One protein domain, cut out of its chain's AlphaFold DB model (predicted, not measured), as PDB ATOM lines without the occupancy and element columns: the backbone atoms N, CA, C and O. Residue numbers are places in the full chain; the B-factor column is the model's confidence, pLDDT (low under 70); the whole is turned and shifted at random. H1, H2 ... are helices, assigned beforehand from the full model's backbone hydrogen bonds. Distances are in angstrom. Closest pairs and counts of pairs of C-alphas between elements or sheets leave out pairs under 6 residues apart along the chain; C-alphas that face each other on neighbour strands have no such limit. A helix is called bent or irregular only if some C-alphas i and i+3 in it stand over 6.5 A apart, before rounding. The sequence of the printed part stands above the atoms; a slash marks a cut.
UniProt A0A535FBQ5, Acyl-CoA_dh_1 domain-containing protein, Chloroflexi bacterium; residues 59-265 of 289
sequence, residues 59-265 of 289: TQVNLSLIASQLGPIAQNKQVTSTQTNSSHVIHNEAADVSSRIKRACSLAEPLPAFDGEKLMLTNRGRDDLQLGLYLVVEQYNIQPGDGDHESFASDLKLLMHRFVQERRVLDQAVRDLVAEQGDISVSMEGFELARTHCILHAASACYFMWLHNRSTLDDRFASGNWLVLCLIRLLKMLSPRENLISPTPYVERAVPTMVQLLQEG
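AT A GLANCE: This is residues 59 to 265 of the 289 residues of the protein "Acyl-CoA_dh_1 domain-containing protein" of Chloroflexi bacterium (UniProt A0A535FBQ5). Long helices H4, H5 and H7 form an up-and-down bundle, each running against the one before it. Bent H1 crosses one end, the hairpin H2 and H3 packs on one side, and H8 leaves the other end, where its residues 259 to 263 stick out. The printed part has 207 residues, with eight named helices, H1 to H8 in chain order, and no named strand: all helix. It is compact, with radius of gyration of the C-alphas 18.5 A and spans of 52 by 41 by 37 A.

IN THESE COORDINATES: H4, residues 152 to 181, runs 42.7 A from C-alpha 152 at (-93.146, 119.014, 8.204). H5, 188 to 213, is 37.6 A long, and H7, 225 to 238, 20.6 A. H1, 59 to 82, was assigned as one helix by its hydrogen bonds but is bent: C-alphas 68 and 71 are 6.8 A apart, between arms H1a, 59 to 68, and H1b, 71 to 82. H2 is 87 to 105, 26.8 A; H3, 128 to 135; H6, 219 to 222; H8, 248 to 263, 22.9 A, ending at C-alpha (-83.826, 124.284, 33.253).

HOW THE PARTS SIT: The hub H5 touches H4, C-alphas of Leu 193 and Leu 170 closest at 6.7 A, in a hairpin. H7 touches H5 at a shallow tilt of 10 degrees, opposite ways, Leu 231 to Ala 203 being the closest C-alphas, 6.0 A. H1a touches residues 190 to 195 of H5, about perpendicular at 86 degrees, with C-alphas of Ala 67 and Ala 194 closest, 5.2 A. H6 is close to H5 but not clearly touching, 7.3 A between closest C-alphas 222 and 210. Every O i to N i+4 pair is within hydrogen-bond range in H1a, H2, H4, H5 and H7, against 6 of 8 in H1b, 3 of 4 in H3 and 9 of 12 in H8; H6 is too short for one.

THE WHOLE: The farthest C-alphas, of Gln 83 and Gln 263, are 55.8 A apart. The printed part has no cut. The links H2 to H3 and H3 to H4 are long. Mean pLDDT of the printed part is 87.5, with residues 77 to 91, 139 to 141 and 143 to 146 under 70.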
ATOM      1  N   THR A  59     -61.571 136.934   7.998       89.31
ATOM      2  CA  THR A  59     -62.743 136.802   7.124       89.31
ATOM      3  C   THR A  59     -62.377 136.897   5.641       89.31
ATOM      4  O   THR A  59     -62.794 136.051   4.854       89.31
ATOM      5  N   GLN A  60     -61.548 137.871   5.257       91.62
ATOM      6  CA  GLN A  60     -61.152 138.076   3.862       91.62
ATOM      7  C   GLN A  60     -60.284 136.931   3.325       91.62
ATOM      8  O   GLN A  60     -60.496 136.481   2.202       91.62
ATOM      9  N   VAL A  61     -59.349 136.419   4.133       93.25
ATOM     10  CA  VAL A  61     -58.509 135.275   3.745       93.25
ATOM     11  C   VAL A  61     -59.371 134.037   3.510       93.25
ATOM     12  O   VAL A  61     -59.226 133.373   2.489       93.25
ATOM     13  N   ASN A  62     -60.312 133.745   4.411       94.00
ATOM     14  CA  ASN A  62     -61.197 132.595   4.243       94.00
ATOM     15  C   ASN A  62     -62.121 132.744   3.026       94.00
ATOM     16  O   ASN A  62     -62.274 131.785   2.274       94.00
ATOM     17  N   LEU A  63     -62.676 133.936   2.777       95.75
ATOM     18  CA  LEU A  63     -63.491 134.195   1.585       95.75
ATOM     19  C   LEU A  63     -62.692 134.043   0.286       95.75
ATOM     20  O   LEU A  63     -63.196 133.431  -0.649       95.75
ATOM     21  N   SER A  64     -61.443 134.509   0.248       95.62
ATOM     22  CA  SER A  64     -60.540 134.304  -0.893       95.62
ATOM     23  C   SER A  64     -60.259 132.820  -1.151       95.62
ATOM     24  O   SER A  64     -60.399 132.339  -2.278       95.62
ATOM     25  N   LEU A  65     -59.976 132.050  -0.093       93.62
ATOM     26  CA  LEU A  65     -59.775 130.600  -0.189       93.62
ATOM     27  C   LEU A  65     -61.021 129.866  -0.696       93.62
ATOM     28  O   LEU A  65     -60.895 128.913  -1.469       93.62
ATOM     29  N   ILE A  66     -62.215 130.290  -0.284       94.94
ATOM     30  CA  ILE A  66     -63.477 129.723  -0.770       94.94
ATOM     31  C   ILE A  66     -63.690 130.103  -2.238       94.94
ATOM     32  O   ILE A  66     -63.919 129.218  -3.060       94.94
ATOM     33  N   ALA A  67     -63.555 131.388  -2.583       95.69
ATOM     34  CA  ALA A  67     -63.741 131.905  -3.938       95.69
ATOM     35  C   ALA A  67     -62.825 131.205  -4.957       95.69
ATOM     36  O   ALA A  67     -63.303 130.782  -6.010       95.69
ATOM     37  N   SER A  68     -61.560 130.950  -4.598       93.44
ATOM     38  CA  SER A  68     -60.608 130.200  -5.441       93.44
ATOM     39  C   SER A  68     -61.065 128.774  -5.791       93.44
ATOM     40  O   SER A  68     -60.647 128.206  -6.800       93.44
ATOM     41  N   GLN A  69     -61.945 128.179  -4.979       92.38
ATOM     42  CA  GLN A  69     -62.447 126.817  -5.170       92.38
ATOM     43  C   GLN A  69     -63.805 126.773  -5.882       92.38
ATOM     44  O   GLN A  69     -64.183 125.714  -6.387       92.38
ATOM     45  N   LEU A  70     -64.536 127.891  -5.970       93.56
ATOM     46  CA  LEU A  70     -65.881 127.910  -6.553       93.56
ATOM     47  C   LEU A  70     -65.884 127.548  -8.040       93.56
ATOM     48  O   LEU A  70     -66.725 126.752  -8.455       93.56
ATOM     49  N   GLY A  71     -64.939 128.078  -8.823       92.44
ATOM     50  CA  GLY A  71     -64.816 127.787 -10.256       92.44
ATOM     51  C   GLY A  71     -64.685 126.285 -10.543       92.44
ATOM     52  O   GLY A  71     -65.564 125.718 -11.201       92.44
ATOM     53  N   PRO A  72     -63.661 125.601  -9.993       89.19
ATOM     54  CA  PRO A  72     -63.513 124.152 -10.124       89.19
ATOM     55  C   PRO A  72     -64.749 123.357  -9.677       89.19
ATOM     56  O   PRO A  72     -65.136 122.402 -10.349       89.19
ATOM     57  N   ILE A  73     -65.408 123.755  -8.580       89.38
ATOM     58  CA  ILE A  73     -66.635 123.094  -8.100       89.38
ATOM     59  C   ILE A  73     -67.784 123.252  -9.105       89.38
ATOM     60  O   ILE A  73     -68.504 122.289  -9.373       89.38
ATOM     61  N   ALA A  74     -67.972 124.447  -9.670       88.12
ATOM     62  CA  ALA A  74     -69.034 124.717 -10.636       88.12
ATOM     63  C   ALA A  74     -68.810 123.991 -11.978       88.12
ATOM     64  O   ALA A  74     -69.781 123.594 -12.626       88.12
ATOM     65  N   GLN A  75     -67.551 123.785 -12.379       82.25
ATOM     66  CA  GLN A  75     -67.172 123.075 -13.609       82.25
ATOM     67  C   GLN A  75     -67.306 121.551 -13.484       82.25
ATOM     68  O   GLN A  75     -67.857 120.903 -14.373       82.25
ATOM     69  N   ASN A  76     -66.863 120.970 -12.365       76.44
ATOM     70  CA  ASN A  76     -66.909 119.519 -12.130       76.44
ATOM     71  C   ASN A  76     -68.350 118.963 -12.199       76.44
ATOM     72  O   ASN A  76     -68.618 117.882 -12.725       76.44
ATOM     73  N   LYS A  77     -69.319 119.771 -11.760       69.75
ATOM     74  CA  LYS A  77     -70.751 119.457 -11.857       69.75
ATOM     75  C   LYS A  77     -71.291 119.436 -13.282       69.75
ATOM     76  O   LYS A  77     -72.164 118.626 -13.584       69.75
ATOM     77  N   GLN A  78     -70.803 120.320 -14.156       59.94
ATOM     78  CA  GLN A  78     -71.226 120.325 -15.556       59.94
ATOM     79  C   GLN A  78     -70.800 119.047 -16.264       59.94
ATOM     80  O   GLN A  78     -71.641 118.444 -16.916       59.94
ATOM     81  N   VAL A  79     -69.550 118.606 -16.082       54.09
ATOM     82  CA  VAL A  79     -69.042 117.343 -16.652       54.09
ATOM     83  C   VAL A  79     -69.934 116.167 -16.249       54.09
ATOM     84  O   VAL A  79     -70.321 115.358 -17.090       54.09
ATOM     85  N   THR A  80     -70.348 116.149 -14.983       56.47
ATOM     86  CA  THR A  80     -71.266 115.151 -14.419       56.47
ATOM     87  C   THR A  80     -72.694 115.261 -14.973       56.47
ATOM     88  O   THR A  80     -73.436 114.296 -14.966       56.47
ATOM     89  N   SER A  81     -73.118 116.421 -15.478       53.31
ATOM     90  CA  SER A  81     -74.467 116.604 -16.039       53.31
ATOM     91  C   SER A  81     -74.522 116.395 -17.558       53.31
ATOM     92  O   SER A  81     -75.559 115.991 -18.075       53.31
ATOM     93  N   THR A  82     -73.437 116.667 -18.295       49.53
ATOM     94  CA  THR A  82     -73.386 116.556 -19.767       49.53
ATOM     95  C   THR A  82     -72.867 115.217 -20.285       49.53
ATOM     96  O   THR A  82     -73.230 114.844 -21.399       49.53
ATOM     97  N   GLN A  83     -72.045 114.476 -19.531       46.03
ATOM     98  CA  GLN A  83     -71.473 113.204 -20.012       46.03
ATOM     99  C   GLN A  83     -72.306 111.961 -19.666       46.03
ATOM    100  O   GLN A  83     -72.142 110.920 -20.300       46.03
ATOM    101  N   THR A  84     -73.238 112.037 -18.719       47.56
ATOM    102  CA  THR A  84     -73.970 110.862 -18.221       47.56
ATOM    103  C   THR A  84     -75.451 110.902 -18.575       47.56
ATOM    104  O   THR A  84     -76.311 110.902 -17.708       47.56
ATOM    105  N   ASN A  85     -75.781 110.813 -19.864       47.75
ATOM    106  CA  ASN A  85     -77.149 110.476 -20.304       47.75
ATOM    107  C   ASN A  85     -77.498 108.981 -20.099       47.75
ATOM    108  O   ASN A  85     -78.520 108.505 -20.583       47.75
ATOM    109  N   SER A  86     -76.650 108.218 -19.397       56.88
ATOM    110  CA  SER A  86     -76.915 106.830 -19.004       56.88
ATOM    111  C   SER A  86     -77.344 106.775 -17.539       56.88
ATOM    112  O   SER A  86     -76.516 106.940 -16.643       56.88
ATOM    113  N   SER A  87     -78.628 106.494 -17.293       59.72
ATOM    114  CA  SER A  87     -79.265 106.467 -15.964       59.72
ATOM    115  C   SER A  87     -78.526 105.614 -14.921       59.72
ATOM    116  O   SER A  87     -78.561 105.923 -13.733       59.72
ATOM    117  N   HIS A  88     -77.809 104.571 -15.354       60.84
ATOM    118  CA  HIS A  88     -76.999 103.716 -14.480       60.84
ATOM    119  C   HIS A  88     -75.786 104.425 -13.857       60.84
ATOM    120  O   HIS A  88     -75.458 104.158 -12.704       60.84
ATOM    121  N   VAL A  89     -75.120 105.331 -14.584       62.44
ATOM    122  CA  VAL A  89     -73.906 106.004 -14.084       62.44
ATOM    123  C   VAL A  89     -74.268 107.046 -13.026       62.44
ATOM    124  O   VAL A  89     -73.643 107.082 -11.970       62.44
ATOM    125  N   ILE A  90     -75.345 107.809 -13.257       65.00
ATOM    126  CA  ILE A  90     -75.877 108.781 -12.286       65.00
ATOM    127  C   ILE A  90     -76.282 108.080 -10.981       65.00
ATOM    128  O   ILE A  90     -76.018 108.589  -9.894       65.00
ATOM    129  N   HIS A  91     -76.911 106.902 -11.074       66.94
ATOM    130  CA  HIS A  91     -77.342 106.159  -9.891       66.94
ATOM    131  C   HIS A  91     -76.157 105.694  -9.030       66.94
ATOM    132  O   HIS A  91     -76.191 105.851  -7.809       66.94
ATOM    133  N   ASN A  92     -75.088 105.194  -9.657       75.69
ATOM    134  CA  ASN A  92     -73.880 104.765  -8.947       75.69
ATOM    135  C   ASN A  92     -73.163 105.942  -8.271       75.69
ATOM    136  O   ASN A  92     -72.771 105.844  -7.111       75.69
ATOM    137  N   GLU A  93     -73.044 107.081  -8.955       78.69
ATOM    138  CA  GLU A  93     -72.424 108.268  -8.366       78.69
ATOM    139  C   GLU A  93     -73.244 108.837  -7.202       78.69
ATOM    140  O   GLU A  93     -72.681 109.202  -6.167       78.69
ATOM    141  N   ALA A  94     -74.573 108.865  -7.325       78.81
ATOM    142  CA  ALA A  94     -75.447 109.285  -6.236       78.81
ATOM    143  C   ALA A  94     -75.314 108.369  -5.009       78.81
ATOM    144  O   ALA A  94     -75.239 108.868  -3.884       78.81
ATOM    145  N   ALA A  95     -75.217 107.050  -5.213       83.19
ATOM    146  CA  ALA A  95     -74.979 106.092  -4.134       83.19
ATOM    147  C   ALA A  95     -73.618 106.326  -3.449       83.19
ATOM    148  O   ALA A  95     -73.539 106.369  -2.217       83.19
ATOM    149  N   ASP A  96     -72.563 106.565  -4.229       86.25
ATOM    150  CA  ASP A  96     -71.220 106.843  -3.713       86.25
ATOM    151  C   ASP A  96     -71.152 108.162  -2.928       86.25
ATOM    152  O   ASP A  96     -70.551 108.222  -1.848       86.25
ATOM    153  N   VAL A  97     -71.765 109.229  -3.454       87.56
ATOM    154  CA  VAL A  97     -71.890 110.530  -2.778       87.56
ATOM    155  C   VAL A  97     -72.693 110.368  -1.487       87.56
ATOM    156  O   VAL A  97     -72.237 110.805  -0.431       87.56
ATOM    157  N   SER A  98     -73.838 109.680  -1.536       87.06
ATOM    158  CA  SER A  98     -74.671 109.424  -0.356       87.06
ATOM    159  C   SER A  98     -73.901 108.662   0.728       87.06
ATOM    160  O   SER A  98     -73.947 109.043   1.895       87.06
ATOM    161  N   SER A  99     -73.102 107.655   0.353       88.88
ATOM    162  CA  SER A  99     -72.228 106.925   1.280       88.88
ATOM    163  C   SER A  99     -71.163 107.819   1.931       88.88
ATOM    164  O   SER A  99     -70.879 107.687   3.125       88.88
ATOM    165  N   ARG A 100     -70.542 108.735   1.177       89.62
ATOM    166  CA  ARG A 100     -69.553 109.680   1.732       89.62
ATOM    167  C   ARG A 100     -70.192 110.686   2.684       89.62
ATOM    168  O   ARG A 100     -69.654 110.898   3.768       89.62
ATOM    169  N   ILE A 101     -71.348 111.242   2.324       91.06
ATOM    170  CA  ILE A 101     -72.095 112.170   3.184       91.06
ATOM    171  C   ILE A 101     -72.539 111.471   4.469       91.06
ATOM    172  O   ILE A 101     -72.312 112.005   5.550       91.06
ATOM    173  N   LYS A 102     -73.091 110.254   4.375       90.44
ATOM    174  CA  LYS A 102     -73.494 109.473   5.551       90.44
ATOM    175  C   LYS A 102     -72.328 109.285   6.520       90.44
ATOM    176  O   LYS A 102     -72.473 109.601   7.696       90.44
ATOM    177  N   ARG A 103     -71.161 108.869   6.017       90.19
ATOM    178  CA  ARG A 103     -69.943 108.714   6.832       90.19
ATOM    179  C   ARG A 103     -69.469 110.020   7.467       90.19
ATOM    180  O   ARG A 103     -68.947 109.993   8.571       90.19
ATOM    181  N   ALA A 104     -69.612 111.147   6.771       89.88
ATOM    182  CA  ALA A 104     -69.187 112.451   7.277       89.88
ATOM    183  C   ALA A 104     -70.166 113.052   8.300       89.88
ATOM    184  O   ALA A 104     -69.750 113.832   9.154       89.88
ATOM    185  N   CYS A 105     -71.456 112.725   8.199       91.31
ATOM    186  CA  CYS A 105     -72.509 113.337   9.006       91.31
ATOM    187  C   CYS A 105     -73.067 112.426  10.105       91.31
ATOM    188  O   CYS A 105     -73.734 112.943  10.994       91.31
ATOM    189  N   SER A 106     -72.843 111.110  10.070       92.00
ATOM    190  CA  SER A 106     -73.350 110.194  11.099       92.00
ATOM    191  C   SER A 106     -72.598 110.347  12.424       92.00
ATOM    192  O   SER A 106     -71.372 110.385  12.458       92.00
ATOM    193  N   LEU A 107     -73.349 110.393  13.524       90.75
ATOM    194  CA  LEU A 107     -72.851 110.406  14.900       90.75
ATOM    195  C   LEU A 107     -72.694 108.994  15.485       90.75
ATOM    196  O   LEU A 107     -72.012 108.826  16.491       90.75
ATOM    197  N   ALA A 108     -73.352 107.997  14.887       88.12
ATOM    198  CA  ALA A 108     -73.386 106.622  15.387       88.12
ATOM    199  C   ALA A 108     -72.382 105.700  14.682       88.12
ATOM    200  O   ALA A 108     -71.931 104.716  15.269       88.12
ATOM    201  N   GLU A 109     -72.056 105.978  13.417       87.81
ATOM    202  CA  GLU A 109     -71.137 105.133  12.657       87.81
ATOM    203  C   GLU A 109     -69.682 105.345  13.109       87.81
ATOM    204  O   GLU A 109     -69.238 106.485  13.262       87.81
ATOM    205  N   PRO A 110     -68.903 104.264  13.305       87.38
ATOM    206  CA  PRO A 110     -67.486 104.394  13.598       87.38
ATOM    207  C   PRO A 110     -66.751 105.004  12.401       87.38
ATOM    208  O   PRO A 110     -67.011 104.664  11.243       87.38
ATOM    209  N   LEU A 111     -65.787 105.880  12.685       86.44
ATOM    210  CA  LEU A 111     -64.931 106.445  11.648       86.44
ATOM    211  C   LEU A 111     -64.074 105.342  11.003       86.44
ATOM    212  O   LEU A 111     -63.610 104.434  11.701       86.44
ATOM    213  N   PRO A 112     -63.824 105.413   9.681       86.69
ATOM    214  CA  PRO A 112     -62.890 104.501   9.038       86.69
ATOM    215  C   PRO A 112     -61.486 104.677   9.627       86.69
ATOM    216  O   PRO A 112     -61.133 105.755  10.112       86.69
ATOM    217  N   ALA A 113     -60.666 103.628   9.539       91.12
ATOM    218  CA  ALA A 113     -59.262 103.715   9.919       91.12
ATOM    219  C   ALA A 113     -58.581 104.874   9.173       91.12
ATOM    220  O   ALA A 113     -58.752 105.033   7.959       91.12
ATOM    221  N   PHE A 114     -57.832 105.688   9.917       91.50
ATOM    222  CA  PHE A 114     -57.104 106.814   9.351       91.50
ATOM    223  C   PHE A 114     -56.047 106.318   8.363       91.50
ATOM    224  O   PHE A 114     -55.241 105.446   8.683       91.50
ATOM    225  N   ASP A 115     -56.052 106.911   7.175       91.00
ATOM    226  CA  ASP A 115     -55.130 106.600   6.092       91.00
ATOM    227  C   ASP A 115     -54.456 107.896   5.627       91.00
ATOM    228  O   ASP A 115     -55.057 108.720   4.930       91.00
ATOM    229  N   GLY A 116     -53.210 108.089   6.066       90.88
ATOM    230  CA  GLY A 116     -52.431 109.291   5.783       90.88
ATOM    231  C   GLY A 116     -52.108 109.479   4.299       90.88
ATOM    232  O   GLY A 116     -51.951 110.618   3.863       90.88
ATOM    233  N   GLU A 117     -52.075 108.404   3.505       92.38
ATOM    234  CA  GLU A 117     -51.789 108.470   2.064       92.38
ATOM    235  C   GLU A 117     -52.943 109.100   1.272       92.38
ATOM    236  O   GLU A 117     -52.752 109.607   0.166       92.38
ATOM    237  N   LYS A 118     -54.149 109.128   1.854       85.50
ATOM    238  CA  LYS A 118     -55.338 109.763   1.268       85.50
ATOM    239  C   LYS A 118     -55.468 111.249   1.606       85.50
ATOM    240  O   LYS A 118     -56.409 111.891   1.129       85.50
ATOM    241  N   LEU A 119     -54.567 111.813   2.415       86.19
ATOM    242  CA  LEU A 119     -54.597 113.238   2.738       86.19
ATOM    243  C   LEU A 119     -54.286 114.080   1.499       86.19
ATOM    244  O   LEU A 119     -53.269 113.911   0.832       86.19
ATOM    245  N   MET A 120     -55.162 115.041   1.216       82.31
ATOM    246  CA  MET A 120     -54.996 115.987   0.119       82.31
ATOM    247  C   MET A 120     -55.083 117.418   0.639       82.31
ATOM    248  O   MET A 120     -55.897 117.737   1.502       82.31
ATOM    249  N   LEU A 121     -54.255 118.301   0.074       73.25
ATOM    250  CA  LEU A 121     -54.263 119.731   0.396       73.25
ATOM    251  C   LEU A 121     -55.435 120.481  -0.250       73.25
ATOM    252  O   LEU A 121     -55.832 121.537   0.243       73.25
ATOM    253  N   THR A 122     -55.975 119.945  -1.346       72.44
ATOM    254  CA  THR A 122     -57.087 120.532  -2.097       72.44
ATOM    255  C   THR A 122     -58.193 119.504  -2.292       72.44
ATOM    256  O   THR A 122     -57.939 118.305  -2.420       72.44
ATOM    257  N   ASN A 123     -59.440 119.972  -2.352       75.25
ATOM    258  CA  ASN A 123     -60.596 119.116  -2.620       75.25
ATOM    259  C   ASN A 123     -60.747 118.759  -4.113       75.25
ATOM    260  O   ASN A 123     -61.697 118.071  -4.475       75.25
ATOM    261  N   ARG A 124     -59.851 119.249  -4.988       77.62
ATOM    262  CA  ARG A 124     -59.910 119.104  -6.456       77.62
ATOM    263  C   ARG A 124     -61.293 119.436  -7.040       77.62
ATOM    264  O   ARG A 124     -61.789 118.733  -7.915       77.62
ATOM    265  N   GLY A 125     -61.939 120.477  -6.513       77.31
ATOM    266  CA  GLY A 125     -63.273 120.893  -6.944       77.31
ATOM    267  C   GLY A 125     -64.399 119.956  -6.498       77.31
ATOM    268  O   GLY A 125     -65.479 119.987  -7.082       77.31
ATOM    269  N   ARG A 126     -64.170 119.091  -5.502       83.00
ATOM    270  CA  ARG A 126     -65.209 118.243  -4.907       83.00
ATOM    271  C   ARG A 126     -65.787 118.882  -3.656       83.00
ATOM    272  O   ARG A 126     -65.064 119.305  -2.760       83.00
ATOM    273  N   ASP A 127     -67.105 118.873  -3.573       88.19
ATOM    274  CA  ASP A 127     -67.829 119.245  -2.367       88.19
ATOM    275  C   ASP A 127     -69.039 118.327  -2.226       88.19
ATOM    276  O   ASP A 127     -70.088 118.559  -2.830       88.19
ATOM    277  N   ASP A 128     -68.857 117.238  -1.475       89.12
ATOM    278  CA  ASP A 128     -69.850 116.170  -1.374       89.12
ATOM    279  C   ASP A 128     -71.175 116.675  -0.788       89.12
ATOM    280  O   ASP A 128     -72.223 116.273  -1.276       89.12
ATOM    281  N   LEU A 129     -71.167 117.618   0.166       89.56
ATOM    282  CA  LEU A 129     -72.412 118.185   0.709       89.56
ATOM    283  C   LEU A 129     -73.205 118.930  -0.372       89.56
ATOM    284  O   LEU A 129     -74.427 118.826  -0.446       89.56
ATOM    285  N   GLN A 130     -72.512 119.654  -1.246       88.62
ATOM    286  CA  GLN A 130     -73.152 120.425  -2.310       88.62
ATOM    287  C   GLN A 130     -73.540 119.572  -3.514       88.62
ATOM    288  O   GLN A 130     -74.498 119.910  -4.203       88.62
ATOM    289  N   LEU A 131     -72.820 118.481  -3.781       86.94
ATOM    290  CA  LEU A 131     -73.246 117.457  -4.739       86.94
ATOM    291  C   LEU A 131     -74.468 116.698  -4.212       86.94
ATOM    292  O   LEU A 131     -75.430 116.484  -4.949       86.94
ATOM    293  N   GLY A 132     -74.472 116.374  -2.919       86.00
ATOM    294  CA  GLY A 132     -75.594 115.749  -2.231       86.00
ATOM    295  C   GLY A 132     -76.876 116.561  -2.338       86.00
ATOM    296  O   GLY A 132     -77.942 115.988  -2.530       86.00
ATOM    297  N   LEU A 133     -76.787 117.892  -2.284       85.50
ATOM    298  CA  LEU A 133     -77.953 118.761  -2.453       85.50
ATOM    299  C   LEU A 133     -78.704 118.481  -3.771       85.50
ATOM    300  O   LEU A 133     -79.928 118.513  -3.786       85.50
ATOM    301  N   TYR A 134     -77.995 118.147  -4.854       80.94
ATOM    302  CA  TYR A 134     -78.603 117.784  -6.141       80.94
ATOM    303  C   TYR A 134     -79.066 116.336  -6.208       80.94
ATOM    304  O   TYR A 134     -80.146 116.052  -6.717       80.94
ATOM    305  N   LEU A 135     -78.203 115.421  -5.767       77.12
ATOM    306  CA  LEU A 135     -78.367 113.995  -6.029       77.12
ATOM    307  C   LEU A 135     -79.217 113.299  -4.969       77.12
ATOM    308  O   LEU A 135     -79.878 112.315  -5.270       77.12
ATOM    309  N   VAL A 136     -79.195 113.795  -3.734       71.81
ATOM    310  CA  VAL A 136     -79.734 113.095  -2.564       71.81
ATOM    311  C   VAL A 136     -81.081 113.675  -2.134       71.81
ATOM    312  O   VAL A 136     -81.968 112.911  -1.764       71.81
ATOM    313  N   VAL A 137     -81.286 114.992  -2.240       75.50
ATOM    314  CA  VAL A 137     -82.555 115.640  -1.840       75.50
ATOM    315  C   VAL A 137     -83.758 115.084  -2.604       75.50
ATOM    316  O   VAL A 137     -84.796 114.837  -2.003       75.50
ATOM    317  N   GLU A 138     -83.615 114.841  -3.908       70.12
ATOM    318  CA  GLU A 138     -84.691 114.294  -4.749       70.12
ATOM    319  C   GLU A 138     -84.919 112.787  -4.523       70.12
ATOM    320  O   GLU A 138     -85.989 112.263  -4.824       70.12
ATOM    321  N   GLN A 139     -83.917 112.071  -3.999       68.81
ATOM    322  CA  GLN A 139     -83.977 110.618  -3.800       68.81
ATOM    323  C   GLN A 139     -84.594 110.223  -2.457       68.81
ATOM    324  O   GLN A 139     -85.186 109.147  -2.345       68.81
ATOM    325  N   TYR A 140     -84.461 111.063  -1.427       69.56
ATOM    326  CA  TYR A 140     -84.980 110.758  -0.099       69.56
ATOM    327  C   TYR A 140     -86.420 111.238   0.058       69.56
ATOM    328  O   TYR A 140     -86.704 112.429   0.177       69.56
ATOM    329  N   ASN A 141     -87.338 110.276   0.120       68.50
ATOM    330  CA  ASN A 141     -88.735 110.547   0.417       68.50
ATOM    331  C   ASN A 141     -88.913 110.711   1.935       68.50
ATOM    332  O   ASN A 141     -88.976 109.714   2.655       68.50
ATOM    333  N   ILE A 142     -88.947 111.960   2.408       75.69
ATOM    334  CA  ILE A 142     -89.325 112.292   3.789       75.69
ATOM    335  C   ILE A 142     -90.782 111.861   3.966       75.69
ATOM    336  O   ILE A 142     -91.668 112.358   3.268       75.69
ATOM    337  N   GLN A 143     -91.017 110.894   4.845       68.00
ATOM    338  CA  GLN A 143     -92.329 110.291   5.027       68.00
ATOM    339  C   GLN A 143     -93.198 111.144   5.961       68.00
ATOM    340  O   GLN A 143     -92.677 111.792   6.877       68.00
ATOM    341  N   PRO A 144     -94.533 111.117   5.793       58.00
ATOM    342  CA  PRO A 144     -95.451 111.582   6.827       58.00
ATOM    343  C   PRO A 144     -95.156 110.833   8.139       58.00
ATOM    344  O   PRO A 144     -95.286 109.612   8.192       58.00
ATOM    345  N   GLY A 145     -94.699 111.553   9.169       62.78
ATOM    346  CA  GLY A 145     -94.269 110.981  10.454       62.78
ATOM    347  C   GLY A 145     -92.769 111.083  10.763       62.78
ATOM    348  O   GLY A 145     -92.387 110.825  11.897       62.78
ATOM    349  N   ASP A 146     -91.924 111.521   9.818       68.38
ATOM    350  CA  ASP A 146     -90.516 111.870  10.113       68.38
ATOM    351  C   ASP A 146     -90.391 113.122  11.021       68.38
ATOM    352  O   ASP A 146     -89.299 113.434  11.495       68.38
ATOM    353  N   GLY A 147     -91.486 113.851  11.263       74.06
ATOM    354  CA  GLY A 147     -91.543 114.980  12.188       74.06
ATOM    355  C   GLY A 147     -92.922 115.140  12.831       74.06
ATOM    356  O   GLY A 147     -93.917 114.606  12.343       74.06
ATOM    357  N   ASP A 148     -92.980 115.918  13.910       75.38
ATOM    358  CA  ASP A 148     -94.162 116.034  14.787       75.38
ATOM    359  C   ASP A 148     -95.246 116.995  14.258       75.38
ATOM    360  O   ASP A 148     -96.218 117.312  14.952       75.38
ATOM    361  N   HIS A 149     -95.053 117.544  13.057       79.88
ATOM    362  CA  HIS A 149     -95.961 118.497  12.426       79.88
ATOM    363  C   HIS A 149     -96.470 117.950  11.094       79.88
ATOM    364  O   HIS A 149     -95.685 117.469  10.280       79.88
ATOM    365  N   GLU A 150     -97.774 118.078  10.843       83.81
ATOM    366  CA  GLU A 150     -98.437 117.536   9.650       83.81
ATOM    367  C   GLU A 150     -97.793 118.028   8.342       83.81
ATOM    368  O   GLU A 150     -97.555 117.237   7.432       83.81
ATOM    369  N   SER A 151     -97.423 119.313   8.273       88.62
ATOM    370  CA  SER A 151     -96.752 119.887   7.097       88.62
ATOM    371  C   SER A 151     -95.229 119.736   7.098       88.62
ATOM    372  O   SER A 151     -94.589 120.227   6.173       88.62
ATOM    373  N   PHE A 152     -94.612 119.079   8.090       90.94
ATOM    374  CA  PHE A 152     -93.146 119.014   8.204       90.94
ATOM    375  C   PHE A 152     -92.483 118.502   6.922       90.94
ATOM    376  O   PHE A 152     -91.574 119.139   6.389       90.94
ATOM    377  N   ALA A 153     -92.964 117.374   6.395       89.75
ATOM    378  CA  ALA A 153     -92.390 116.758   5.205       89.75
ATOM    379  C   ALA A 153     -92.533 117.658   3.964       89.75
ATOM    380  O   ALA A 153     -91.571 117.832   3.212       89.75
ATOM    381  N   SER A 154     -93.710 118.267   3.761       90.38
ATOM    382  CA  SER A 154     -93.948 119.181   2.636       90.38
ATOM    383  C   SER A 154     -93.119 120.457   2.749       90.38
ATOM    384  O   SER A 154     -92.557 120.914   1.755       90.38
ATOM    385  N   ASP A 155     -93.000 120.993   3.958       93.50
ATOM    386  CA  ASP A 155     -92.281 122.226   4.246       93.50
ATOM    387  C   ASP A 155     -90.774 122.042   4.070       93.50
ATOM    388  O   ASP A 155     -90.110 122.827   3.390       93.50
ATOM    389  N   LEU A 156     -90.225 120.955   4.614       93.06
ATOM    390  CA  LEU A 156     -88.821 120.614   4.439       93.06
ATOM    391  C   LEU A 156     -88.495 120.377   2.959       93.06
ATOM    392  O   LEU A 156     -87.498 120.903   2.462       93.06
ATOM    393  N   LYS A 157     -89.356 119.660   2.226       91.44
ATOM    394  CA  LYS A 157     -89.195 119.461   0.778       91.44
ATOM    395  C   LYS A 157     -89.182 120.789   0.019       91.44
ATOM    396  O   LYS A 157     -88.307 121.009  -0.817       91.44
ATOM    397  N   LEU A 158     -90.114 121.687   0.335       93.06
ATOM    398  CA  LEU A 158     -90.220 123.001  -0.293       93.06
ATOM    399  C   LEU A 158     -88.966 123.859  -0.042       93.06
ATOM    400  O   LEU A 158     -88.419 124.433  -0.986       93.06
ATOM    401  N   LEU A 159     -88.460 123.888   1.196       95.06
ATOM    402  CA  LEU A 159     -87.209 124.573   1.541       95.06
ATOM    403  C   LEU A 159     -86.010 123.985   0.796       95.06
ATOM    404  O   LEU A 159     -85.223 124.730   0.214       95.06
ATOM    405  N   MET A 160     -85.866 122.659   0.782       93.75
ATOM    406  CA  MET A 160     -84.718 122.015   0.141       93.75
ATOM    407  C   MET A 160     -84.721 122.207  -1.376       93.75
ATOM    408  O   MET A 160     -83.675 122.515  -1.947       93.75
ATOM    409  N   HIS A 161     -85.886 122.140  -2.029       91.94
ATOM    410  CA  HIS A 161     -86.013 122.509  -3.441       91.94
ATOM    411  C   HIS A 161     -85.587 123.957  -3.691       91.94
ATOM    412  O   HIS A 161     -84.907 124.238  -4.681       91.94
ATOM    413  N   ARG A 162     -85.936 124.880  -2.787       94.94
ATOM    414  CA  ARG A 162     -85.492 126.267  -2.913       94.94
ATOM    415  C   ARG A 162     -83.972 126.396  -2.788       94.94
ATOM    416  O   ARG A 162     -83.358 127.059  -3.617       94.94
ATOM    417  N   PHE A 163     -83.336 125.704  -1.842       94.94
ATOM    418  CA  PHE A 163     -81.871 125.680  -1.736       94.94
ATOM    419  C   PHE A 163     -81.185 125.084  -2.974       94.94
ATOM    420  O   PHE A 163     -80.142 125.586  -3.395       94.94
ATOM    421  N   VAL A 164     -81.775 124.062  -3.606       92.62
ATOM    422  CA  VAL A 164     -81.292 123.525  -4.892       92.62
ATOM    423  C   VAL A 164     -81.345 124.596  -5.989       92.62
ATOM    424  O   VAL A 164     -80.401 124.719  -6.773       92.62
ATOM    425  N   GLN A 165     -82.420 125.389  -6.048       92.25
ATOM    426  CA  GLN A 165     -82.546 126.498  -7.002       92.25
ATOM    427  C   GLN A 165     -81.483 127.574  -6.758       92.25
ATOM    428  O   GLN A 165     -80.754 127.914  -7.690       92.25
ATOM    429  N   GLU A 166     -81.328 128.038  -5.516       95.19
ATOM    430  CA  GLU A 166     -80.289 129.010  -5.139       95.19
ATOM    431  C   GLU A 166     -78.888 128.500  -5.490       95.19
ATOM    432  O   GLU A 166     -78.042 129.242  -5.995       95.19
ATOM    433  N   ARG A 167     -78.639 127.194  -5.322       93.94
ATOM    434  CA  ARG A 167     -77.355 126.613  -5.709       93.94
ATOM    435  C   ARG A 167     -77.121 126.616  -7.218       93.94
ATOM    436  O   ARG A 167     -75.994 126.861  -7.644       93.94
ATOM    437  N   ARG A 168     -78.158 126.385  -8.034       92.25
ATOM    438  CA  ARG A 168     -78.062 126.503  -9.504       92.25
ATOM    439  C   ARG A 168     -77.751 127.937  -9.931       92.25
ATOM    440  O   ARG A 168     -76.926 128.115 -10.825       92.25
ATOM    441  N   VAL A 169     -78.369 128.927  -9.282       95.00
ATOM    442  CA  VAL A 169     -78.100 130.353  -9.526       95.00
ATOM    443  C   VAL A 169     -76.648 130.689  -9.186       95.00
ATOM    444  O   VAL A 169     -75.950 131.254 -10.024       95.00
ATOM    445  N   LEU A 170     -76.160 130.263  -8.014       96.06
ATOM    446  CA  LEU A 170     -74.756 130.436  -7.629       96.06
ATOM    447  C   LEU A 170     -73.804 129.800  -8.650       96.06
ATOM    448  O   LEU A 170     -72.851 130.440  -9.081       96.06
ATOM    449  N   ASP A 171     -74.051 128.547  -9.040       94.25
ATOM    450  CA  ASP A 171     -73.183 127.832  -9.977       94.25
ATOM    451  C   ASP A 171     -73.123 128.532 -11.345       94.25
ATOM    452  O   ASP A 171     -72.069 128.531 -11.979       94.25
ATOM    453  N   GLN A 172     -74.224 129.145 -11.794       95.25
ATOM    454  CA  GLN A 172     -74.239 129.951 -13.015       95.25
ATOM    455  C   GLN A 172     -73.447 131.252 -12.847       95.25
ATOM    456  O   GLN A 172     -72.540 131.500 -13.634       95.25
ATOM    457  N   ALA A 173     -73.707 132.014 -11.782       97.44
ATOM    458  CA  ALA A 173     -73.005 133.267 -11.511       97.44
ATOM    459  C   ALA A 173     -71.483 133.076 -11.370       97.44
ATOM    460  O   ALA A 173     -70.707 133.884 -11.870       97.44
ATOM    461  N   VAL A 174     -71.043 131.977 -10.746       97.12
ATOM    462  CA  VAL A 174     -69.620 131.614 -10.663       97.12
ATOM    463  C   VAL A 174     -69.030 131.361 -12.048       97.12
ATOM    464  O   VAL A 174     -67.930 131.830 -12.327       97.12
ATOM    465  N   ARG A 175     -69.728 130.617 -12.918       95.44
ATOM    466  CA  ARG A 175     -69.240 130.342 -14.279       95.44
ATOM    467  C   ARG A 175     -69.102 131.619 -15.092       95.44
ATOM    468  O   ARG A 175     -68.072 131.793 -15.734       95.44
ATOM    469  N   ASP A 176     -70.107 132.484 -15.034       96.81
ATOM    470  CA  ASP A 176     -70.114 133.743 -15.774       96.81
ATOM    471  C   ASP A 176     -68.971 134.650 -15.300       96.81
ATOM    472  O   ASP A 176     -68.175 135.115 -16.115       96.81
ATOM    473  N   LEU A 177     -68.796 134.789 -13.982       97.38
ATOM    474  CA  LEU A 177     -67.733 135.615 -13.409       97.38
ATOM    475  C   LEU A 177     -66.329 135.068 -13.710       97.38
ATOM    476  O   LEU A 177     -65.420 135.833 -14.022       97.38
ATOM    477  N   VAL A 178     -66.136 133.746 -13.651       96.44
ATOM    478  CA  VAL A 178     -64.856 133.110 -14.013       96.44
ATOM    479  C   VAL A 178     -64.568 133.256 -15.509       96.44
ATOM    480  O   VAL A 178     -63.417 133.458 -15.884       96.44
ATOM    481  N   ALA A 179     -65.584 133.172 -16.372       95.69
ATOM    482  CA  ALA A 179     -65.413 133.384 -17.808       95.69
ATOM    483  C   ALA A 179     -65.032 134.839 -18.138       95.69
ATOM    484  O   ALA A 179     -64.266 135.069 -19.071       95.69
ATOM    485  N   GLU A 180     -65.541 135.801 -17.367       96.19
ATOM    486  CA  GLU A 180     -65.254 137.227 -17.535       96.19
ATOM    487  C   GLU A 180     -63.891 137.639 -16.947       96.19
ATOM    488  O   GLU A 180     -63.124 138.343 -17.601       96.19
ATOM    489  N   GLN A 181     -63.582 137.211 -15.718       95.19
ATOM    490  CA  GLN A 181     -62.459 137.737 -14.926       95.19
ATOM    491  C   GLN A 181     -61.312 136.734 -14.725       95.19
ATOM    492  O   GLN A 181     -60.221 137.111 -14.295       95.19
ATOM    493  N   GLY A 182     -61.531 135.449 -15.014       94.06
ATOM    494  CA  GLY A 182     -60.588 134.383 -14.691       94.06
ATOM    495  C   GLY A 182     -60.568 134.077 -13.193       94.06
ATOM    496  O   GLY A 182     -61.428 133.353 -12.689       94.06
ATOM    497  N   ASP A 183     -59.562 134.586 -12.478       93.88
ATOM    498  CA  ASP A 183     -59.421 134.359 -11.036       93.88
ATOM    499  C   ASP A 183     -60.318 135.305 -10.226       93.88
ATOM    500  O   ASP A 183     -60.068 136.504 -10.120       93.88
ATOM    501  N   ILE A 184     -61.350 134.734  -9.605       96.25
ATOM    502  CA  ILE A 184     -62.322 135.460  -8.778       96.25
ATOM    503  C   ILE A 184     -61.925 135.508  -7.292       96.25
ATOM    504  O   ILE A 184     -62.676 136.018  -6.464       96.25
ATOM    505  N   SER A 185     -60.769 134.955  -6.911       94.62
ATOM    506  CA  SER A 185     -60.360 134.820  -5.505       94.62
ATOM    507  C   SER A 185     -59.984 136.134  -4.819       94.62
ATOM    508  O   SER A 185     -59.807 136.161  -3.601       94.62
ATOM    509  N   VAL A 186     -59.869 137.221  -5.580       93.88
ATOM    510  CA  VAL A 186     -59.494 138.554  -5.091       93.88
ATOM    511  C   VAL A 186     -60.544 139.628  -5.400       93.88
ATOM    512  O   VAL A 186     -60.342 140.784  -5.030       93.88
ATOM    513  N   SER A 187     -61.658 139.270  -6.050       94.94
ATOM    514  CA  SER A 187     -62.722 140.214  -6.413       94.94
ATOM    515  C   SER A 187     -63.818 140.300  -5.349       94.94
ATOM    516  O   SER A 187     -64.075 139.356  -4.594       94.94
ATOM    517  N   MET A 188     -64.484 141.457  -5.278       96.56
ATOM    518  CA  MET A 188     -65.597 141.674  -4.350       96.56
ATOM    519  C   MET A 188     -66.782 140.773  -4.709       96.56
ATOM    520  O   MET A 188     -67.384 140.155  -3.833       96.56
ATOM    521  N   GLU A 189     -67.068 140.638  -5.999       97.44
ATOM    522  CA  GLU A 189     -68.093 139.760  -6.550       97.44
ATOM    523  C   GLU A 189     -67.799 138.298  -6.193       97.44
ATOM    524  O   GLU A 189     -68.685 137.588  -5.714       97.44
ATOM    525  N   GLY A 190     -66.541 137.858  -6.320       97.94
ATOM    526  CA  GLY A 190     -66.112 136.524  -5.898       97.94
ATOM    527  C   GLY A 190     -66.312 136.284  -4.400       97.94
ATOM    528  O   GLY A 190     -66.758 135.203  -3.999       97.94
ATOM    529  N   PHE A 191     -66.067 137.296  -3.562       98.00
ATOM    530  CA  PHE A 191     -66.353 137.217  -2.127       98.00
ATOM    531  C   PHE A 191     -67.847 137.093  -1.832       98.00
ATOM    532  O   PHE A 191     -68.212 136.280  -0.986       98.00
ATOM    533  N   GLU A 192     -68.720 137.825  -2.524       97.88
ATOM    534  CA  GLU A 192     -70.169 137.680  -2.337       97.88
ATOM    535  C   GLU A 192     -70.665 136.286  -2.767       97.88
ATOM    536  O   GLU A 192     -71.446 135.656  -2.048       97.88
ATOM    537  N   LEU A 193     -70.138 135.724  -3.863       98.31
ATOM    538  CA  LEU A 193     -70.424 134.335  -4.251       98.31
ATOM    539  C   LEU A 193     -69.920 133.333  -3.197       98.31
ATOM    540  O   LEU A 193     -70.615 132.364  -2.875       98.31
ATOM    541  N   ALA A 194     -68.754 133.582  -2.592       97.75
ATOM    542  CA  ALA A 194     -68.234 132.776  -1.487       97.75
ATOM    543  C   ALA A 194     -69.114 132.858  -0.229       97.75
ATOM    544  O   ALA A 194     -69.331 131.835   0.429       97.75
ATOM    545  N   ARG A 195     -69.685 134.025   0.093       98.06
ATOM    546  CA  ARG A 195     -70.652 134.162   1.198       98.06
ATOM    547  C   ARG A 195     -71.916 133.353   0.942       98.06
ATOM    548  O   ARG A 195     -72.339 132.598   1.819       98.06
ATOM    549  N   THR A 196     -72.473 133.466  -0.262       97.88
ATOM    550  CA  THR A 196     -73.635 132.682  -0.699       97.88
ATOM    551  C   THR A 196     -73.352 131.186  -0.591       97.88
ATOM    552  O   THR A 196     -74.142 130.443  -0.008       97.88
ATOM    553  N   HIS A 197     -72.177 130.738  -1.046       97.25
ATOM    554  CA  HIS A 197     -71.746 129.350  -0.895       97.25
ATOM    555  C   HIS A 197     -71.729 128.891   0.570       97.25
ATOM    556  O   HIS A 197     -72.197 127.793   0.860       97.25
ATOM    557  N   CYS A 198     -71.250 129.720   1.503       97.62
ATOM    558  CA  CYS A 198     -71.230 129.374   2.928       97.62
ATOM    559  C   CYS A 198     -72.633 129.143   3.499       97.62
ATOM    560  O   CYS A 198     -72.831 128.211   4.276       97.62
ATOM    561  N   ILE A 199     -73.614 129.955   3.093       97.88
ATOM    562  CA  ILE A 199     -75.007 129.797   3.532       97.88
ATOM    563  C   ILE A 199     -75.595 128.485   2.988       97.88
ATOM    564  O   ILE A 199     -76.195 127.716   3.742       97.88
ATOM    565  N   LEU A 200     -75.369 128.182   1.705       96.88
ATOM    566  CA  LEU A 200     -75.805 126.925   1.079       96.88
ATOM    567  C   LEU A 200     -75.121 125.696   1.694       96.88
ATOM    568  O   LEU A 200     -75.744 124.640   1.855       96.88
ATOM    569  N   HIS A 201     -73.845 125.833   2.053       96.19
ATOM    570  CA  HIS A 201     -73.083 124.817   2.768       96.19
ATOM    571  C   HIS A 201     -73.682 124.544   4.146       96.19
ATOM    572  O   HIS A 201     -73.947 123.388   4.469       96.19
ATOM    573  N   ALA A 202     -73.979 125.591   4.921       97.06
ATOM    574  CA  ALA A 202     -74.627 125.458   6.222       97.06
ATOM    575  C   ALA A 202     -76.004 124.780   6.118       97.06
ATOM    576  O   ALA A 202     -76.291 123.871   6.892       97.06
ATOM    577  N   ALA A 203     -76.826 125.150   5.127       96.50
ATOM    578  CA  ALA A 203     -78.134 124.529   4.908       96.50
ATOM    579  C   ALA A 203     -78.015 123.024   4.614       96.50
ATOM    580  O   ALA A 203     -78.723 122.210   5.207       96.50
ATOM    581  N   SER A 204     -77.062 122.651   3.754       95.31
ATOM    582  CA  SER A 204     -76.786 121.248   3.423       95.31
ATOM    583  C   SER A 204     -76.278 120.478   4.643       95.31
ATOM    584  O   SER A 204     -76.750 119.378   4.915       95.31
ATOM    585  N   ALA A 205     -75.364 121.067   5.419       95.12
ATOM    586  CA  ALA A 205     -74.849 120.462   6.642       95.12
ATOM    587  C   ALA A 205     -75.963 120.217   7.674       95.12
ATOM    588  O   ALA A 205     -76.042 119.120   8.220       95.12
ATOM    589  N   CYS A 206     -76.861 121.185   7.902       95.31
ATOM    590  CA  CYS A 206     -78.019 121.003   8.783       95.31
ATOM    591  C   CYS A 206     -78.928 119.866   8.297       95.31
ATOM    592  O   CYS A 206     -79.301 119.000   9.089       95.31
ATOM    593  N   TYR A 207     -79.253 119.848   7.001       94.88
ATOM    594  CA  TYR A 207     -80.113 118.826   6.409       94.88
ATOM    595  C   TYR A 207     -79.516 117.421   6.542       94.88
ATOM    596  O   TYR A 207     -80.177 116.526   7.063       94.88
ATOM    597  N   PHE A 208     -78.258 117.221   6.136       93.88
ATOM    598  CA  PHE A 208     -77.614 115.906   6.191       93.88
ATOM    599  C   PHE A 208     -77.300 115.449   7.618       93.88
ATOM    600  O   PHE A 208     -77.394 114.254   7.903       93.88
ATOM    601  N   MET A 209     -77.003 116.383   8.529       93.62
ATOM    602  CA  MET A 209     -76.886 116.090   9.959       93.62
ATOM    603  C   MET A 209     -78.200 115.533  10.509       93.62
ATOM    604  O   MET A 209     -78.189 114.520  11.196       93.62
ATOM    605  N   TRP A 210     -79.345 116.132  10.191       93.56
ATOM    606  CA  TRP A 210     -80.628 115.570  10.613       93.56
ATOM    607  C   TRP A 210     -80.927 114.245   9.901       93.56
ATOM    608  O   TRP A 210     -81.203 113.241  10.556       93.56
ATOM    609  N   LEU A 211     -80.800 114.203   8.570       91.75
ATOM    610  CA  LEU A 211     -81.153 113.041   7.754       91.75
ATOM    611  C   LEU A 211     -80.463 111.762   8.241       91.75
ATOM    612  O   LEU A 211     -81.111 110.722   8.356       91.75
ATOM    613  N   HIS A 212     -79.167 111.838   8.548       91.81
ATOM    614  CA  HIS A 212     -78.365 110.679   8.936       91.81
ATOM    615  C   HIS A 212     -78.353 110.385  10.437       91.81
ATOM    616  O   HIS A 212     -77.771 109.377  10.834       91.81
ATOM    617  N   ASN A 213     -79.006 111.213  11.260       92.31
ATOM    618  CA  ASN A 213     -79.033 111.030  12.713       92.31
ATOM    619  C   ASN A 213     -80.432 111.016  13.323       92.31
ATOM    620  O   ASN A 213     -80.545 110.705  14.502       92.31
ATOM    621  N   ARG A 214     -81.506 111.290  12.574       89.94
ATOM    622  CA  ARG A 214     -82.870 111.394  13.127       89.94
ATOM    623  C   ARG A 214     -83.342 110.175  13.926       89.94
ATOM    624  O   ARG A 214     -84.139 110.339  14.831       89.94
ATOM    625  N   SER A 215     -82.825 108.975  13.646       88.62
ATOM    626  CA  SER A 215     -83.128 107.755  14.414       88.62
ATOM    627  C   SER A 215     -82.269 107.560  15.671       88.62
ATOM    628  O   SER A 215     -82.546 106.673  16.468       88.62
ATOM    629  N   THR A 216     -81.182 108.321  15.812       88.81
ATOM    630  CA  THR A 216     -80.240 108.268  16.946       88.81
ATOM    631  C   THR A 216     -80.401 109.469  17.876       88.81
ATOM    632  O   THR A 216     -80.055 109.398  19.053       88.81
ATOM    633  N   LEU A 217     -80.890 110.588  17.344       88.69
ATOM    634  CA  LEU A 217     -81.182 111.778  18.124       88.69
ATOM    635  C   LEU A 217     -82.332 111.518  19.096       88.69
ATOM    636  O   LEU A 217     -83.243 110.747  18.819       88.69
ATOM    637  N   ASP A 218     -82.285 112.218  20.224       86.56
ATOM    638  CA  ASP A 218     -83.418 112.345  21.136       86.56
ATOM    639  C   ASP A 218     -84.630 112.951  20.407       86.56
ATOM    640  O   ASP A 218     -84.451 113.806  19.531       86.56
ATOM    641  N   ASP A 219     -85.843 112.542  20.796       84.56
ATOM    642  CA  ASP A 219     -87.124 112.938  20.188       84.56
ATOM    643  C   ASP A 219     -87.219 114.451  19.906       84.56
ATOM    644  O   ASP A 219     -87.670 114.874  18.836       84.56
ATOM    645  N   ARG A 220     -86.684 115.285  20.812       84.38
ATOM    646  CA  ARG A 220     -86.660 116.754  20.682       84.38
ATOM    647  C   ARG A 220     -85.969 117.225  19.400       84.38
ATOM    648  O   ARG A 220     -86.404 118.198  18.785       84.38
ATOM    649  N   PHE A 221     -84.894 116.553  18.992       88.88
ATOM    650  CA  PHE A 221     -84.118 116.886  17.793       88.88
ATOM    651  C   PHE A 221     -84.438 115.979  16.601       88.88
ATOM    652  O   PHE A 221     -84.301 116.430  15.457       88.88
ATOM    653  N   ALA A 222     -84.880 114.745  16.856       90.06
ATOM    654  CA  ALA A 222     -85.338 113.801  15.842       90.06
ATOM    655  C   ALA A 222     -86.509 114.367  15.027       90.06
ATOM    656  O   ALA A 222     -86.503 114.246  13.805       90.06
ATOM    657  N   SER A 223     -87.424 115.101  15.673       88.88
ATOM    658  CA  SER A 223     -88.597 115.725  15.040       88.88
ATOM    659  C   SER A 223     -88.296 116.761  13.945       88.88
ATOM    660  O   SER A 223     -89.196 117.163  13.210       88.88
ATOM    661  N   GLY A 224     -87.057 117.261  13.853       91.38
ATOM    662  CA  GLY A 224     -86.632 118.178  12.791       91.38
ATOM    663  C   GLY A 224     -87.200 119.604  12.870       91.38
ATOM    664  O   GLY A 224     -86.897 120.425  12.005       91.38
ATOM    665  N   ASN A 225     -87.962 119.965  13.909       91.88
ATOM    666  CA  ASN A 225     -88.520 121.322  14.046       91.88
ATOM    667  C   ASN A 225     -87.429 122.415  14.028       91.88
ATOM    668  O   ASN A 225     -87.570 123.451  13.374       91.88
ATOM    669  N   TRP A 226     -86.301 122.161  14.700       92.44
ATOM    670  CA  TRP A 226     -85.133 123.047  14.694       92.44
ATOM    671  C   TRP A 226     -84.528 123.203  13.292       92.44
ATOM    672  O   TRP A 226     -84.102 124.300  12.933       92.44
ATOM    673  N   LEU A 227     -84.519 122.131  12.490       94.62
ATOM    674  CA  LEU A 227     -83.959 122.132  11.141       94.62
ATOM    675  C   LEU A 227     -84.741 123.102  10.262       94.62
ATOM    676  O   LEU A 227     -84.136 123.938   9.598       94.62
ATOM    677  N   VAL A 228     -86.075 123.044  10.301       95.56
ATOM    678  CA  VAL A 228     -86.925 123.956   9.525       95.56
ATOM    679  C   VAL A 228     -86.669 125.412   9.917       95.56
ATOM    680  O   VAL A 228     -86.480 126.254   9.042       95.56
ATOM    681  N   LEU A 229     -86.558 125.719  11.215       95.50
ATOM    682  CA  LEU A 229     -86.218 127.071  11.682       95.50
ATOM    683  C   LEU A 229     -84.836 127.532  11.197       95.50
ATOM    684  O   LEU A 229     -84.689 128.674  10.750       95.50
ATOM    685  N   CYS A 230     -83.830 126.654  11.250       95.88
ATOM    686  CA  CYS A 230     -82.497 126.927  10.716       95.88
ATOM    687  C   CYS A 230     -82.546 127.212   9.211       95.88
ATOM    688  O   CYS A 230     -81.988 128.211   8.762       95.88
ATOM    689  N   LEU A 231     -83.250 126.386   8.437       97.25
ATOM    690  CA  LEU A 231     -83.389 126.539   6.990       97.25
ATOM    691  C   LEU A 231     -84.147 127.819   6.613       97.25
ATOM    692  O   LEU A 231     -83.699 128.534   5.720       97.25
ATOM    693  N   ILE A 232     -85.222 128.175   7.326       97.00
ATOM    694  CA  ILE A 232     -85.924 129.458   7.138       97.00
ATOM    695  C   ILE A 232     -84.972 130.632   7.406       97.00
ATOM    696  O   ILE A 232     -84.929 131.584   6.626       97.00
ATOM    697  N   ARG A 233     -84.187 130.578   8.492       95.94
ATOM    698  CA  ARG A 233     -83.210 131.628   8.822       95.94
ATOM    699  C   ARG A 233     -82.142 131.763   7.737       95.94
ATOM    700  O   ARG A 233     -81.848 132.881   7.327       95.94
ATOM    701  N   LEU A 234     -81.587 130.648   7.268       97.44
ATOM    702  CA  LEU A 234     -80.569 130.626   6.216       97.44
ATOM    703  C   LEU A 234     -81.130 131.124   4.878       97.44
ATOM    704  O   LEU A 234     -80.469 131.905   4.201       97.44
ATOM    705  N   LEU A 235     -82.368 130.763   4.530       97.00
ATOM    706  CA  LEU A 235     -83.021 131.271   3.325       97.00
ATOM    707  C   LEU A 235     -83.227 132.787   3.400       97.00
ATOM    708  O   LEU A 235     -82.956 133.481   2.429       97.00
ATOM    709  N   LYS A 236     -83.609 133.328   4.563       96.19
ATOM    710  CA  LYS A 236     -83.713 134.784   4.767       96.19
ATOM    711  C   LYS A 236     -82.376 135.516   4.639       96.19
ATOM    712  O   LYS A 236     -82.375 136.696   4.309       96.19
ATOM    713  N   MET A 237     -81.248 134.846   4.886       95.75
ATOM    714  CA  MET A 237     -79.922 135.429   4.645       95.75
ATOM    715  C   MET A 237     -79.598 135.534   3.147       95.75
ATOM    716  O   MET A 237     -78.868 136.440   2.765       95.75
ATOM    717  N   LEU A 238     -80.144 134.639   2.316       95.25
ATOM    718  CA  LEU A 238     -80.028 134.696   0.852       95.25
ATOM    719  C   LEU A 238     -81.049 135.668   0.243       95.25
ATOM    720  O   LEU A 238     -80.711 136.495  -0.598       95.25
ATOM    721  N   SER A 239     -82.289 135.592   0.723       93.56
ATOM    722  CA  SER A 239     -83.456 136.276   0.175       93.56
ATOM    723  C   SER A 239     -84.302 136.875   1.308       93.56
ATOM    724  O   SER A 239     -85.301 136.284   1.719       93.56
ATOM    725  N   PRO A 240     -83.967 138.078   1.823       91.75
ATOM    726  CA  PRO A 240     -84.608 138.650   3.019       91.75
ATOM    727  C   PRO A 240     -86.124 138.864   2.928       91.75
ATOM    728  O   PRO A 240     -86.805 138.946   3.949       91.75
ATOM    729  N   ARG A 241     -86.659 138.986   1.707       90.06
ATOM    730  CA  ARG A 241     -88.095 139.182   1.448       90.06
ATOM    731  C   ARG A 241     -88.862 137.869   1.282       90.06
ATOM    732  O   ARG A 241     -90.088 137.890   1.221       90.06
ATOM    733  N   GLU A 242     -88.160 136.745   1.186       88.38
ATOM    734  CA  GLU A 242     -88.764 135.444   0.949       88.38
ATOM    735  C   GLU A 242     -89.377 134.892   2.241       88.38
ATOM    736  O   GLU A 242     -88.719 134.765   3.273       88.38
ATOM    737  N   ASN A 243     -90.670 134.572   2.181       90.62
ATOM    738  CA  ASN A 243     -91.419 133.958   3.273       90.62
ATOM    739  C   ASN A 243     -92.145 132.730   2.731       90.62
ATOM    740  O   ASN A 243     -93.356 132.738   2.534       90.62
ATOM    741  N   LEU A 244     -91.359 131.697   2.436       91.19
ATOM    742  CA  LEU A 244     -91.851 130.459   1.841       91.19
ATOM    743  C   LEU A 244     -92.734 129.667   2.813       91.19
ATOM    744  O   LEU A 244     -93.716 129.058   2.405       91.19
ATOM    745  N   ILE A 245     -92.373 129.697   4.100       93.62
ATOM    746  CA  ILE A 245     -92.994 128.911   5.169       93.62
ATOM    747  C   ILE A 245     -93.137 129.787   6.407       93.62
ATOM    748  O   ILE A 245     -92.228 130.552   6.748       93.62
ATOM    749  N   SER A 246     -94.276 129.673   7.090       93.00
ATOM    750  CA  SER A 246     -94.476 130.338   8.375       93.00
ATOM    751  C   SER A 246     -93.619 129.667   9.456       93.00
ATOM    752  O   SER A 246     -93.735 128.458   9.652       93.00
ATOM    753  N   PRO A 247     -92.781 130.413  10.199       94.56
ATOM    754  CA  PRO A 247     -91.978 129.828  11.267       94.56
ATOM    755  C   PRO A 247     -92.809 129.480  12.512       94.56
ATOM    756  O   PRO A 247     -92.350 128.687  13.329       94.56
ATOM    757  N   THR A 248     -94.008 130.054  12.681       94.56
ATOM    758  CA  THR A 248     -94.792 129.981  13.929       94.56
ATOM    759  C   THR A 248     -95.017 128.555  14.444       94.56
ATOM    760  O   THR A 248     -94.658 128.308  15.596       94.56
ATOM    761  N   PRO A 249     -95.490 127.582  13.634       92.94
ATOM    762  CA  PRO A 249     -95.753 126.226  14.134       92.94
ATOM    763  C   PRO A 249     -94.493 125.513  14.642       92.94
ATOM    764  O   PRO A 249     -94.559 124.685  15.554       92.94
ATOM    765  N   TYR A 250     -93.340 125.843  14.056       94.19
ATOM    766  CA  TYR A 250     -92.039 125.296  14.428       94.19
ATOM    767  C   TYR A 250     -91.464 125.993  15.665       94.19
ATOM    768  O   TYR A 250     -90.884 125.333  16.524       94.19
ATOM    769  N   VAL A 251     -91.666 127.311  15.800       94.12
ATOM    770  CA  VAL A 251     -91.283 128.074  17.001       94.12
ATOM    771  C   VAL A 251     -92.045 127.567  18.224       94.12
ATOM    772  O   VAL A 251     -91.425 127.292  19.250       94.12
ATOM    773  N   GLU A 252     -93.362 127.386  18.112       93.19
ATOM    774  CA  GLU A 252     -94.214 126.907  19.210       93.19
ATOM    775  C   GLU A 252     -93.784 125.529  19.741       93.19
ATOM    776  O   GLU A 252     -93.934 125.256  20.929       93.19
ATOM    777  N   ARG A 253     -93.181 124.687  18.889       91.06
ATOM    778  CA  ARG A 253     -92.631 123.370  19.262       91.06
ATOM    779  C   ARG A 253     -91.187 123.429  19.765       91.06
ATOM    780  O   ARG A 253     -90.811 122.671  20.657       91.06
ATOM    781  N   ALA A 254     -90.370 124.331  19.225       90.69
ATOM    782  CA  ALA A 254     -88.963 124.457  19.604       90.69
ATOM    783  C   ALA A 254     -88.766 125.173  20.952       90.69
ATOM    784  O   ALA A 254     -87.867 124.816  21.714       90.69
ATOM    785  N   VAL A 255     -89.603 126.163  21.279       92.31
ATOM    786  CA  VAL A 255     -89.462 126.957  22.513       92.31
ATOM    787  C   VAL A 255     -89.561 126.102  23.787       92.31
ATOM    788  O   VAL A 255     -88.666 126.235  24.624       92.31
ATOM    789  N   PRO A 256     -90.546 125.196  23.958       91.12
ATOM    790  CA  PRO A 256     -90.599 124.312  25.126       91.12
ATOM    791  C   PRO A 256     -89.321 123.486  25.312       91.12
ATOM    792  O   PRO A 256     -88.793 123.407  26.419       91.12
ATOM    793  N   THR A 257     -88.768 122.960  24.214       89.88
ATOM    794  CA  THR A 257     -87.491 122.227  24.212       89.88
ATOM    795  C   THR A 257     -86.339 123.101  24.715       89.88
ATOM    796  O   THR A 257     -85.555 122.671  25.561       89.88
ATOM    797  N   MET A 258     -86.236 124.346  24.239       91.31
ATOM    798  CA  MET A 258     -85.202 125.282  24.697       91.31
ATOM    799  C   MET A 258     -85.362 125.630  26.182       91.31
ATOM    800  O   MET A 258     -84.375 125.679  26.913       91.31
ATOM    801  N   VAL A 259     -86.594 125.838  26.654       93.25
ATOM    802  CA  VAL A 259     -86.873 126.109  28.073       93.25
ATOM    803  C   VAL A 259     -86.462 124.922  28.944       93.25
ATOM    804  O   VAL A 259     -85.818 125.121  29.972       93.25
ATOM    805  N   GLN A 260     -86.767 123.697  28.516       90.31
ATOM    806  CA  GLN A 260     -86.370 122.490  29.233       90.31
ATOM    807  C   GLN A 260     -84.844 122.347  29.302       90.31
ATOM    808  O   GLN A 260     -84.299 122.146  30.384       90.31
ATOM    809  N   LEU A 261     -84.134 122.515  28.179       90.69
ATOM    810  CA  LEU A 261     -82.667 122.456  28.160       90.69
ATOM    811  C   LEU A 261     -82.044 123.499  29.096       90.69
ATOM    812  O   LEU A 261     -81.081 123.196  29.799       90.69
ATOM    813  N   LEU A 262     -82.622 124.702  29.161       91.31
ATOM    814  CA  LEU A 262     -82.177 125.743  30.085       91.31
ATOM    815  C   LEU A 262     -82.363 125.322  31.549       91.31
ATOM    816  O   LEU A 262     -81.446 125.492  32.350       91.31
ATOM    817  N   GLN A 263     -83.525 124.764  31.897       91.75
ATOM    818  CA  GLN A 263     -83.826 124.284  33.253       91.75
ATOM    819  C   GLN A 263     -82.927 123.110  33.668       91.75
ATOM    820  O   GLN A 263     -82.511 123.031  34.820       91.75
ATOM    821  N   GLU A 264     -82.580 122.236  32.723       90.56
ATOM    822  CA  GLU A 264     -81.648 121.119  32.918       90.56
ATOM    823  C   GLU A 264     -80.173 121.569  32.967       90.56
ATOM    824  O   GLU A 264     -79.278 120.758  33.220       90.56
ATOM    825  N   GLY A 265     -79.884 122.851  32.712       89.75
ATOM    826  CA  GLY A 265     -78.518 123.361  32.622       89.75
ATOM    827  C   GLY A 265     -77.736 122.738  31.463       89.75
ATOM    828  O   GLY A 265     -76.550 122.445  31.603       89.75
TER     829      GLY A 265